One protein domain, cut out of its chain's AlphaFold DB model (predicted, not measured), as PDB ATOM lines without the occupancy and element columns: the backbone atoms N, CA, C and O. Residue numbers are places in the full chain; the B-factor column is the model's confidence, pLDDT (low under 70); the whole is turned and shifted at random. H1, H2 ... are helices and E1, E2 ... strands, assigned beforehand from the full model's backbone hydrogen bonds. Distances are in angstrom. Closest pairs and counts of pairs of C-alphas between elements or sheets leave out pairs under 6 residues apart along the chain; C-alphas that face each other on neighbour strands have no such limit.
ATOM      1  N   ARG A   9      15.074 -33.833  -1.323       94.88
ATOM      2  CA  ARG A   9      14.115 -34.398  -0.361       94.88
ATOM      3  C   ARG A   9      14.807 -35.097   0.815       94.88
ATOM      4  O   ARG A   9      14.375 -34.957   1.958       94.88
ATOM      5  N   THR A  10      15.876 -35.845   0.548       95.44
ATOM      6  CA  THR A  10      16.672 -36.508   1.593       95.44
ATOM      7  C   THR A  10      17.383 -35.476   2.466       95.44
ATOM      8  O   THR A  10      17.355 -35.586   3.687       95.44
ATOM      9  N   ILE A  11      17.963 -34.441   1.849       95.38
ATOM     10  CA  ILE A  11      18.619 -33.333   2.558       95.38
ATOM     11  C   ILE A  11      17.627 -32.653   3.501       95.38
ATOM     12  O   ILE A  11      17.927 -32.478   4.679       95.38
ATOM     13  N   GLU A  12      16.441 -32.306   3.007       93.25
ATOM     14  CA  GLU A  12      15.404 -31.652   3.798       93.25
ATOM     15  C   GLU A  12      14.942 -32.527   4.973       93.25
ATOM     16  O   GLU A  12      14.850 -32.038   6.099       93.25
ATOM     17  N   THR A  13      14.745 -33.828   4.742       93.88
ATOM     18  CA  THR A  13      14.345 -34.784   5.790       93.88
ATOM     19  C   THR A  13      15.405 -34.898   6.888       93.88
ATOM     20  O   THR A  13      15.067 -34.792   8.064       93.88
ATOM     21  N   ASN A  14      16.686 -35.018   6.524       95.81
ATOM     22  CA  ASN A  14      17.785 -35.050   7.492       95.81
ATOM     23  C   ASN A  14      17.892 -33.727   8.275       95.81
ATOM     24  O   ASN A  14      18.009 -33.733   9.497       95.81
ATOM     25  N   HIS A  15      17.770 -32.573   7.609       93.88
ATOM     26  CA  HIS A  15      17.845 -31.275   8.295       93.88
ATOM     27  C   HIS A  15      16.639 -31.007   9.204       93.88
ATOM     28  O   HIS A  15      16.773 -30.254  10.168       93.88
ATOM     29  N   LYS A  16      15.479 -31.630   8.957       92.38
ATOM     30  CA  LYS A  16      14.352 -31.591   9.897       92.38
ATOM     31  C   LYS A  16      14.750 -32.147  11.264       92.38
ATOM     32  O   LYS A  16      14.288 -31.637  12.279       92.38
ATOM     33  N   LEU A  17      15.649 -33.133  11.311       93.94
ATOM     34  CA  LEU A  17      16.145 -33.704  12.565       93.94
ATOM     35  C   LEU A  17      16.964 -32.697  13.388       93.94
ATOM     36  O   LEU A  17      17.023 -32.835  14.607       93.94
ATOM     37  N   ALA A  18      17.517 -31.650  12.762       92.25
ATOM     38  CA  ALA A  18      18.248 -30.587  13.457       92.25
ATOM     39  C   ALA A  18      17.348 -29.703  14.345       92.25
ATOM     40  O   ALA A  18      17.851 -28.918  15.147       92.25
ATOM     41  N   MET A  19      16.025 -29.845  14.223       88.44
ATOM     42  CA  MET A  19      15.031 -29.237  15.114       88.44
ATOM     43  C   MET A  19      14.984 -29.893  16.502       88.44
ATOM     44  O   MET A  19      14.378 -29.337  17.413       88.44
ATOM     45  N   ASN A  20      15.570 -31.083  16.670       89.56
ATOM     46  CA  ASN A  20      15.580 -31.779  17.954       89.56
ATOM     47  C   ASN A  20      16.586 -31.147  18.927       89.56
ATOM     48  O   ASN A  20      17.586 -30.536  18.524       89.56
ATOM     49  N   ARG A  21      16.332 -31.313  20.229       87.56
ATOM     50  CA  ARG A  21      17.172 -30.744  21.295       87.56
ATOM     51  C   ARG A  21      18.517 -31.454  21.402       87.56
ATOM     52  O   ARG A  21      19.489 -30.824  21.805       87.56
ATOM     53  N   GLU A  22      18.553 -32.724  21.022       92.88
ATOM     54  CA  GLU A  22      19.712 -33.616  20.987       92.88
ATOM     55  C   GLU A  22      20.636 -33.308  19.795       92.88
ATOM     56  O   GLU A  22      21.819 -33.643  19.813       92.88
ATOM     57  N   ALA A  23      20.125 -32.614  18.769       93.62
ATOM     58  CA  ALA A  23      20.924 -32.141  17.647       93.62
ATOM     59  C   ALA A  23      21.749 -30.912  18.059       93.62
ATOM     60  O   ALA A  23      21.341 -29.759  17.872       93.62
ATOM     61  N   GLN A  24      22.907 -31.177  18.661       91.44
ATOM     62  CA  GLN A  24      23.813 -30.177  19.218       91.44
ATOM     63  C   GLN A  24      25.200 -30.271  18.591       91.44
ATOM     64  O   GLN A  24      25.661 -31.344  18.198       91.44
ATOM     65  N   SER A  25      25.889 -29.133  18.524       90.62
ATOM     66  CA  SER A  25      27.287 -29.092  18.109       90.62
ATOM     67  C   SER A  25      28.142 -29.999  18.998       90.62
ATOM     68  O   SER A  25      27.946 -30.046  20.209       90.62
ATOM     69  N   LEU A  26      29.105 -30.700  18.388       91.94
ATOM     70  CA  LEU A  26      30.022 -31.665  19.026       91.94
ATOM     71  C   LEU A  26      29.386 -32.960  19.557       91.94
ATOM     72  O   LEU A  26      30.118 -33.835  20.017       91.94
ATOM     73  N   VAL A  27      28.065 -33.122  19.468       93.94
ATOM     74  CA  VAL A  27      27.376 -34.354  19.869       93.94
ATOM     75  C   VAL A  27      27.184 -35.244  18.644       93.94
ATOM     76  O   VAL A  27      26.568 -34.829  17.662       93.94
ATOM     77  N   LEU A  28      27.728 -36.462  18.702       96.19
ATOM     78  CA  LEU A  28      27.561 -37.489  17.667       96.19
ATOM     79  C   LEU A  28      26.597 -38.583  18.134       96.19
ATOM     80  O   LEU A  28      25.589 -38.830  17.481       96.19
ATOM     81  N   GLU A  29      26.884 -39.207  19.274       96.50
ATOM     82  CA  GLU A  29      26.013 -40.218  19.879       96.50
ATOM     83  C   GLU A  29      24.720 -39.580  20.403       96.50
ATOM     84  O   GLU A  29      24.768 -38.548  21.073       96.50
ATOM     85  N   GLY A  30      23.565 -40.164  20.069       96.81
ATOM     86  CA  GLY A  30      22.252 -39.619  20.414       96.81
ATOM     87  C   GLY A  30      21.830 -38.416  19.567       96.81
ATOM     88  O   GLY A  30      20.724 -37.907  19.747       96.81
ATOM     89  N   ASN A  31      22.676 -37.934  18.646       97.88
ATOM     90  CA  ASN A  31      22.313 -36.848  17.744       97.88
ATOM     91  C   ASN A  31      21.570 -37.421  16.527       97.88
ATOM     92  O   ASN A  31      22.207 -38.039  15.668       97.88
ATOM     93  N   PRO A  32      20.260 -37.153  16.369       97.38
ATOM     94  CA  PRO A  32      19.459 -37.783  15.322       97.38
ATOM     95  C   PRO A  32      19.935 -37.415  13.912       97.38
ATOM     96  O   PRO A  32      19.801 -38.210  12.989       97.38
ATOM     97  N   VAL A  33      20.536 -36.231  13.731       97.38
ATOM     98  CA  VAL A  33      21.111 -35.822  12.441       97.38
ATOM     99  C   VAL A  33      22.287 -36.724  12.071       97.38
ATOM    100  O   VAL A  33      22.402 -37.138  10.918       97.38
ATOM    101  N   HIS A  34      23.163 -37.013  13.039       97.31
ATOM    102  CA  HIS A  34      24.322 -37.874  12.828       97.31
ATOM    103  C   HIS A  34      23.904 -39.333  12.656       97.31
ATOM    104  O   HIS A  34      24.382 -39.988  11.735       97.31
ATOM    105  N   GLU A  35      22.987 -39.827  13.484       97.50
ATOM    106  CA  GLU A  35      22.496 -41.206  13.410       97.50
ATOM    107  C   GLU A  35      21.835 -41.509  12.060       97.50
ATOM    108  O   GLU A  35      22.131 -42.541  11.462       97.50
ATOM    109  N   ASP A  36      21.051 -40.578  11.506       97.81
ATOM    110  CA  ASP A  36      20.484 -40.695  10.153       97.81
ATOM    111  C   ASP A  36      21.573 -40.693   9.059       97.81
ATOM    112  O   ASP A  36      21.489 -41.418   8.067       97.81
ATOM    113  N   MET A  37      22.669 -39.943   9.251       96.88
ATOM    114  CA  MET A  37      23.831 -40.028   8.353       96.88
ATOM    115  C   MET A  37      24.549 -41.377   8.451       96.88
ATOM    116  O   MET A  37      25.052 -41.858   7.433       96.88
ATOM    117  N   MET A  38      24.612 -41.971   9.644       95.94
ATOM    118  CA  MET A  38      25.203 -43.291   9.857       95.94
ATOM    119  C   MET A  38      24.326 -44.399   9.264       95.94
ATOM    120  O   MET A  38      24.861 -45.279   8.596       95.94
ATOM    121  N   ASP A  39      23.001 -44.318   9.397       96.56
ATOM    122  CA  ASP A  39      22.065 -45.224   8.715       96.56
ATOM    123  C   ASP A  39      22.213 -45.130   7.187       96.56
ATOM    124  O   ASP A  39      22.359 -46.137   6.489       96.56
ATOM    125  N   ALA A  40      22.325 -43.910   6.651       95.44
ATOM    126  CA  ALA A  40      22.557 -43.702   5.226       95.44
ATOM    127  C   ALA A  40      23.871 -44.340   4.723       95.44
ATOM    128  O   ALA A  40      23.956 -44.707   3.545       95.44
ATOM    129  N   LEU A  41      24.897 -44.510   5.570       93.56
ATOM    130  CA  LEU A  41      26.132 -45.212   5.190       93.56
ATOM    131  C   LEU A  41      25.905 -46.698   4.889       93.56
ATOM    132  O   LEU A  41      26.627 -47.251   4.054       93.56
ATOM    133  N   GLU A  42      24.881 -47.335   5.460       93.94
ATOM    134  CA  GLU A  42      24.556 -48.733   5.153       93.94
ATOM    135  C   GLU A  42      24.152 -48.919   3.680       93.94
ATOM    136  O   GLU A  42      24.422 -49.962   3.085       93.94
ATOM    137  N   GLN A  43      23.627 -47.875   3.025       93.81
ATOM    138  CA  GLN A  43      23.269 -47.900   1.595       93.81
ATOM    139  C   GLN A  43      24.484 -48.022   0.662       93.81
ATOM    140  O   GLN A  43      24.359 -48.344  -0.522       93.81
ATOM    141  N   VAL A  44      25.682 -47.740   1.175       91.25
ATOM    142  CA  VAL A  44      26.947 -47.872   0.441       91.25
ATOM    143  C   VAL A  44      27.850 -48.952   1.035       91.25
ATOM    144  O   VAL A  44      29.022 -49.048   0.662       91.25
ATOM    145  N   LYS A  45      27.305 -49.802   1.911       90.25
ATOM    146  CA  LYS A  45      28.017 -50.940   2.488       90.25
ATOM    147  C   LYS A  45      28.574 -51.847   1.390       90.25
ATOM    148  O   LYS A  45      27.920 -52.134   0.391       90.25
ATOM    149  N   GLY A  46      29.821 -52.281   1.565       91.00
ATOM    150  CA  GLY A  46      30.534 -53.122   0.597       91.00
ATOM    151  C   GLY A  46      31.202 -52.359  -0.552       91.00
ATOM    152  O   GLY A  46      31.999 -52.949  -1.284       91.00
ATOM    153  N   LYS A  47      30.961 -51.049  -0.705       93.44
ATOM    154  CA  LYS A  47      31.740 -50.222  -1.634       93.44
ATOM    155  C   LYS A  47      33.125 -49.932  -1.055       93.44
ATOM    156  O   LYS A  47      33.286 -49.713   0.143       93.44
ATOM    157  N   LYS A  48      34.136 -49.882  -1.925       93.50
ATOM    158  CA  LYS A  48      35.495 -49.453  -1.559       93.50
ATOM    159  C   LYS A  48      35.530 -47.929  -1.477       93.50
ATOM    160  O   LYS A  48      35.680 -47.261  -2.496       93.50
ATOM    161  N   ILE A  49      35.343 -47.396  -0.277       94.00
ATOM    162  CA  ILE A  49      35.347 -45.957  -0.011       94.00
ATOM    163  C   ILE A  49      36.693 -45.584   0.607       94.00
ATOM    164  O   ILE A  49      37.111 -46.182   1.594       94.00
ATOM    165  N   PHE A  50      37.352 -44.584   0.026       96.25
ATOM    166  CA  PHE A  50      38.539 -43.953   0.591       96.25
ATOM    167  C   PHE A  50      38.196 -42.504   0.925       96.25
ATOM    168  O   PHE A  50      37.647 -41.794   0.082       96.25
ATOM    169  N   THR A  51      38.492 -42.066   2.146       96.50
ATOM    170  CA  THR A  51      38.274 -40.679   2.574       96.50
ATOM    171  C   THR A  51      39.594 -39.980   2.874       96.50
ATOM    172  O   THR A  51      40.573 -40.628   3.244       96.50
ATOM    173  N   ILE A  52      39.597 -38.656   2.737       98.25
ATOM    174  CA  ILE A  52      40.646 -37.754   3.212       98.25
ATOM    175  C   ILE A  52      39.934 -36.684   4.036       98.25
ATOM    176  O   ILE A  52      39.163 -35.895   3.496       98.25
ATOM    177  N   GLN A  53      40.171 -36.690   5.343       97.81
ATOM    178  CA  GLN A  53      39.609 -35.756   6.310       97.81
ATOM    179  C   GLN A  53      40.712 -34.799   6.754       97.81
ATOM    180  O   GLN A  53      41.747 -35.235   7.261       97.81
ATOM    181  N   MET A  54      40.501 -33.501   6.557       97.94
ATOM    182  CA  MET A  54      41.463 -32.460   6.922       97.94
ATOM    183  C   MET A  54      40.895 -31.617   8.056       97.94
ATOM    184  O   MET A  54      39.772 -31.129   7.966       97.94
ATOM    185  N   VAL A  55      41.691 -31.428   9.106       97.88
ATOM    186  CA  VAL A  55      41.420 -30.433  10.147       97.88
ATOM    187  C   VAL A  55      42.284 -29.224   9.840       97.88
ATOM    188  O   VAL A  55      43.494 -29.365   9.646       97.88
ATOM    189  N   LEU A  56      41.656 -28.057   9.768       95.75
ATOM    190  CA  LEU A  56      42.330 -26.796   9.483       95.75
ATOM    191  C   LEU A  56      42.527 -25.993  10.769       95.75
ATOM    192  O   LEU A  56      41.736 -26.122  11.703       95.75
ATOM    193  N   ASP A  57      43.571 -25.173  10.813       91.50
ATOM    194  CA  ASP A  57      43.731 -24.155  11.848       91.50
ATOM    195  C   ASP A  57      42.919 -22.884  11.523       91.50
ATOM    196  O   ASP A  57      42.266 -22.769  10.480       91.50
ATOM    197  N   ARG A  58      42.976 -21.890  12.416       85.44
ATOM    198  CA  ARG A  58      42.291 -20.597  12.250       85.44
ATOM    199  C   ARG A  58      42.734 -19.785  11.024       85.44
ATOM    200  O   ARG A  58      42.049 -18.849  10.632       85.44
ATOM    201  N   HIS A  59      43.880 -20.115  10.435       88.62
ATOM    202  CA  HIS A  59      44.428 -19.483   9.236       88.62
ATOM    203  C   HIS A  59      44.160 -20.318   7.973       88.62
ATOM    204  O   HIS A  59      44.708 -20.018   6.917       88.62
ATOM    205  N   GLN A  60      43.304 -21.343   8.077       89.62
ATOM    206  CA  GLN A  60      42.997 -22.312   7.023       89.62
ATOM    207  C   GLN A  60      44.201 -23.160   6.577       89.62
ATOM    208  O   GLN A  60      44.135 -23.822   5.540       89.62
ATOM    209  N   ASN A  61      45.285 -23.206   7.361       95.81
ATOM    210  CA  ASN A  61      46.373 -24.142   7.101       95.81
ATOM    211  C   ASN A  61      45.974 -25.542   7.562       95.81
ATOM    212  O   ASN A  61      45.195 -25.714   8.500       95.81
ATOM    213  N   ILE A  62      46.553 -26.561   6.934       98.00
ATOM    214  CA  ILE A  62      46.346 -27.948   7.344       98.00
ATOM    215  C   ILE A  62      47.003 -28.162   8.710       98.00
ATOM    216  O   ILE A  62      48.227 -28.169   8.822       98.00
ATOM    217  N   TYR A  63      46.185 -28.392   9.736       97.44
ATOM    218  CA  TYR A  63      46.658 -28.812  11.051       97.44
ATOM    219  C   TYR A  63      47.017 -30.301  11.035       97.44
ATOM    220  O   TYR A  63      48.134 -30.677  11.391       97.44
ATOM    221  N   LYS A  64      46.079 -31.155  10.599       98.38
ATOM    222  CA  LYS A  64      46.268 -32.611  10.476       98.38
ATOM    223  C   LYS A  64      45.386 -33.213   9.383       98.38
ATOM    224  O   LYS A  64      44.342 -32.659   9.041       98.38
ATOM    225  N   VAL A  65      45.793 -34.383   8.886       98.56
ATOM    226  CA  VAL A  65      45.064 -35.160   7.872       98.56
ATOM    227  C   VAL A  65      44.916 -36.608   8.328       98.56
ATOM    228  O   VAL A  65      45.891 -37.229   8.746       98.56
ATOM    229  N   ALA A  66      43.699 -37.142   8.235       98.50
ATOM    230  CA  ALA A  66      43.396 -38.559   8.400       98.50
ATOM    231  C   ALA A  66      42.844 -39.097   7.077       98.50
ATOM    232  O   ALA A  66      42.016 -38.451   6.439       98.50
ATOM    233  N   SER A  67      43.282 -40.278   6.649       98.38
ATOM    234  CA  SER A  67      42.816 -40.870   5.392       98.38
ATOM    235  C   SER A  67      42.691 -42.383   5.477       98.38
ATOM    236  O   SER A  67      43.402 -43.015   6.257       98.38
ATOM    237  N   GLY A  68      41.836 -42.969   4.641       97.44
ATOM    238  CA  GLY A  68      41.609 -44.414   4.592       97.44
ATOM    239  C   GLY A  68      40.138 -44.771   4.756       97.44
ATOM    240  O   GLY A  68      39.288 -44.226   4.050       97.44
ATOM    241  N   ASP A  69      39.857 -45.699   5.673       95.69
ATOM    242  CA  ASP A  69      38.493 -46.090   6.037       95.69
ATOM    243  C   ASP A  69      37.690 -44.886   6.545       95.69
ATOM    244  O   ASP A  69      38.182 -44.099   7.357       95.69
ATOM    245  N   ILE A  70      36.448 -44.758   6.072       94.31
ATOM    246  CA  ILE A  70      35.613 -43.579   6.318       94.31
ATOM    247  C   ILE A  70      35.358 -43.333   7.805       94.31
ATOM    248  O   ILE A  70      35.520 -42.203   8.266       94.31
ATOM    249  N   ASN A  71      35.023 -44.379   8.560       93.19
ATOM    250  CA  ASN A  71      34.653 -44.253   9.965       93.19
ATOM    251  C   ASN A  71      35.891 -44.026  10.832       93.19
ATOM    252  O   ASN A  71      35.888 -43.146  11.689       93.19
ATOM    253  N   LYS A  72      36.981 -44.761  10.572       96.25
ATOM    254  CA  LYS A  72      38.241 -44.593  11.314       96.25
ATOM    255  C   LYS A  72      38.857 -43.212  11.095       96.25
ATOM    256  O   LYS A  72      39.250 -42.565  12.062       96.25
ATOM    257  N   ALA A  73      38.925 -42.751   9.846       97.94
ATOM    258  CA  ALA A  73      39.483 -41.438   9.537       97.94
ATOM    259  C   ALA A  73      38.602 -40.304  10.085       97.94
ATOM    260  O   ALA A  73      39.132 -39.324  10.603       97.94
ATOM    261  N   PHE A  74      37.271 -40.445  10.029       96.94
ATOM    262  CA  PHE A  74      36.352 -39.480  10.632       96.94
ATOM    263  C   PHE A  74      36.514 -39.411  12.156       96.94
ATOM    264  O   PHE A  74      36.708 -38.321  12.685       96.94
ATOM    265  N   ALA A  75      36.526 -40.550  12.855       97.06
ATOM    266  CA  ALA A  75      36.711 -40.591  14.307       97.06
ATOM    267  C   ALA A  75      38.027 -39.923  14.742       97.06
ATOM    268  O   ALA A  75      38.050 -39.134  15.688       97.06
ATOM    269  N   GLN A  76      39.114 -40.173  14.007       98.31
ATOM    270  CA  GLN A  76      40.402 -39.533  14.261       98.31
ATOM    271  C   GLN A  76      40.365 -38.015  14.007       98.31
ATOM    272  O   GLN A  76      40.893 -37.239  14.806       98.31
ATOM    273  N   ALA A  77      39.717 -37.572  12.925       98.12
ATOM    274  CA  ALA A  77      39.556 -36.152  12.630       98.12
ATOM    275  C   ALA A  77      38.712 -35.429  13.693       98.12
ATOM    276  O   ALA A  77      39.049 -34.307  14.061       98.12
ATOM    277  N   VAL A  78      37.670 -36.072  14.232       97.12
ATOM    278  CA  VAL A  78      36.843 -35.533  15.326       97.12
ATOM    279  C   VAL A  78      37.676 -35.301  16.590       97.12
ATOM    280  O   VAL A  78      37.588 -34.229  17.187       97.12
ATOM    281  N   GLU A  79      38.536 -36.251  16.974       97.06
ATOM    282  CA  GLU A  79      39.432 -36.087  18.130       97.06
ATOM    283  C   GLU A  79      40.331 -34.848  17.977       97.06
ATOM    284  O   GLU A  79      40.523 -34.076  18.918       97.06
ATOM    285  N   TRP A  80      40.885 -34.635  16.784       97.62
ATOM    286  CA  TRP A  80      41.739 -33.484  16.507       97.62
ATOM    287  C   TRP A  80      40.957 -32.179  16.404       97.62
ATOM    288  O   TRP A  80      41.420 -31.173  16.934       97.62
ATOM    289  N   ALA A  81      39.783 -32.195  15.773       96.31
ATOM    290  CA  ALA A  81      38.904 -31.039  15.674       96.31
ATOM    291  C   ALA A  81      38.496 -30.542  17.066       96.31
ATOM    292  O   ALA A  81      38.548 -29.341  17.317       96.31
ATOM    293  N   ASN A  82      38.209 -31.452  18.002       95.19
ATOM    294  CA  ASN A  82      37.924 -31.083  19.388       95.19
ATOM    295  C   ASN A  82      39.086 -30.321  20.045       95.19
ATOM    296  O   ASN A  82      38.847 -29.370  20.773       95.19
ATOM    297  N   LYS A  83      40.344 -30.671  19.749       94.25
ATOM    298  CA  LYS A  83      41.523 -29.962  20.287       94.25
ATOM    299  C   LYS A  83      41.736 -28.574  19.676       94.25
ATOM    300  O   LYS A  83      42.433 -27.764  20.273       94.25
ATOM    301  N   VAL A  84      41.212 -28.329  18.474       94.50
ATOM    302  CA  VAL A  84      41.411 -27.069  17.737       94.50
ATOM    303  C   VAL A  84      40.262 -26.093  17.971       94.50
ATOM    304  O   VAL A  84      40.499 -24.899  18.121       94.50
ATOM    305  N   PHE A  85      39.024 -26.588  17.983       95.00
ATOM    306  CA  PHE A  85      37.827 -25.747  17.947       95.00
ATOM    307  C   PHE A  85      37.085 -25.658  19.281       95.00
ATOM    308  O   PHE A  85      36.257 -24.761  19.437       95.00
ATOM    309  N   VAL A  86      37.356 -26.544  20.246       95.88
ATOM    310  CA  VAL A  86      36.777 -26.424  21.592       95.88
ATOM    311  C   VAL A  86      37.654 -25.512  22.431       95.88
ATOM    312  O   VAL A  86      38.861 -25.719  22.529       95.88
ATOM    313  N   VAL A  87      37.032 -24.509  23.046       95.00
ATOM    314  CA  VAL A  87      37.717 -23.533  23.894       95.00
ATOM    315  C   VAL A  87      37.231 -23.698  25.325       95.00
ATOM    316  O   VAL A  87      36.052 -23.497  25.612       95.00
TER     317      VAL A  87
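What this domain is: This is residues 9 to 87 of the 235 residues of the protein "General glycosylation pathway protein" of Candidatus Methanomethylophilaceae archaeon (UniProt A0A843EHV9). Two separate lobes make an open U: a helical hairpin, H1 and H2, forms one arm, and a two-strand hairpin, E1 and E2, with H3 packed along it, forms the other. Residues 43 to 50 join the arms at one end, and residues 42 to 47, of which 42 belongs to H2, stick out there. The 79 printed residues include three named helices and two named strands in the order H1, H2, E1, E2, H3, with an antiparallel sheet of order E1, E2; the class is mixed, helices and strands. The whole is only just loose, close to compact, with a radius of gyration of the C-alphas of 14.2 A and spans of 34 by 34 by 21 A.

How they stand to each other: H1, residues 9 to 19, and H2, residues 32 to 42, touch and form a helical hairpin. Their closest C-alphas, those of Leu 17 and Val 33, are 5.4 A apart. They run opposite ways at a shallow tilt of 34 degrees, only just short of steep. E1, residues 51 to 56, and E2, residues 62 to 68, are antiparallel neighbours and form a hairpin, their directions at 166 degrees. N 53 and O 66, at 2.8 A, and N 66 and O 53, at 2.9 A, are within hydrogen-bond range. H3, residues 70 to 85, has 10 pairs of C-alphas within 8 A with E1, the closest being Thr 51 and Ile 70 at 5.4 A. With E2 it has 8 such pairs, the closest being Ala 66 and Ala 73 at 5.0 A. H3 touches no helix; H1 and H3 are apart, and so are H2 and H3. O i to N i+4 pairs are within hydrogen-bond range in 4 of 7 cases in H1, 6 of 7 in H2 and 11 of 12 in H3.

Where its parts are: H1 begins at C-alpha 9, (14.115, -34.398, -0.361), and is 16.3 A long from first to last C-alpha. H2 is 15.8 A long and ends at C-alpha 42, (24.556, -48.733, 5.153). E1 measures 16.0 A and E2 17.4 A. H3, the longest helix, measures 21.4 A and ends at C-alpha 85, (37.827, -25.747, 17.947).

The domain as a whole: The two C-alphas farthest apart, those of Gly 46 and Val 87, are 38.3 A apart. The printed part has no cut. The link from H1 to H2, residues 20 to 31, is long; the link from H2 to E1 is short, and those from E1 to E2 and from E2 to H3 are tight. The mean pLDDT of the printed part is 94.9, and no printed residue is under 70.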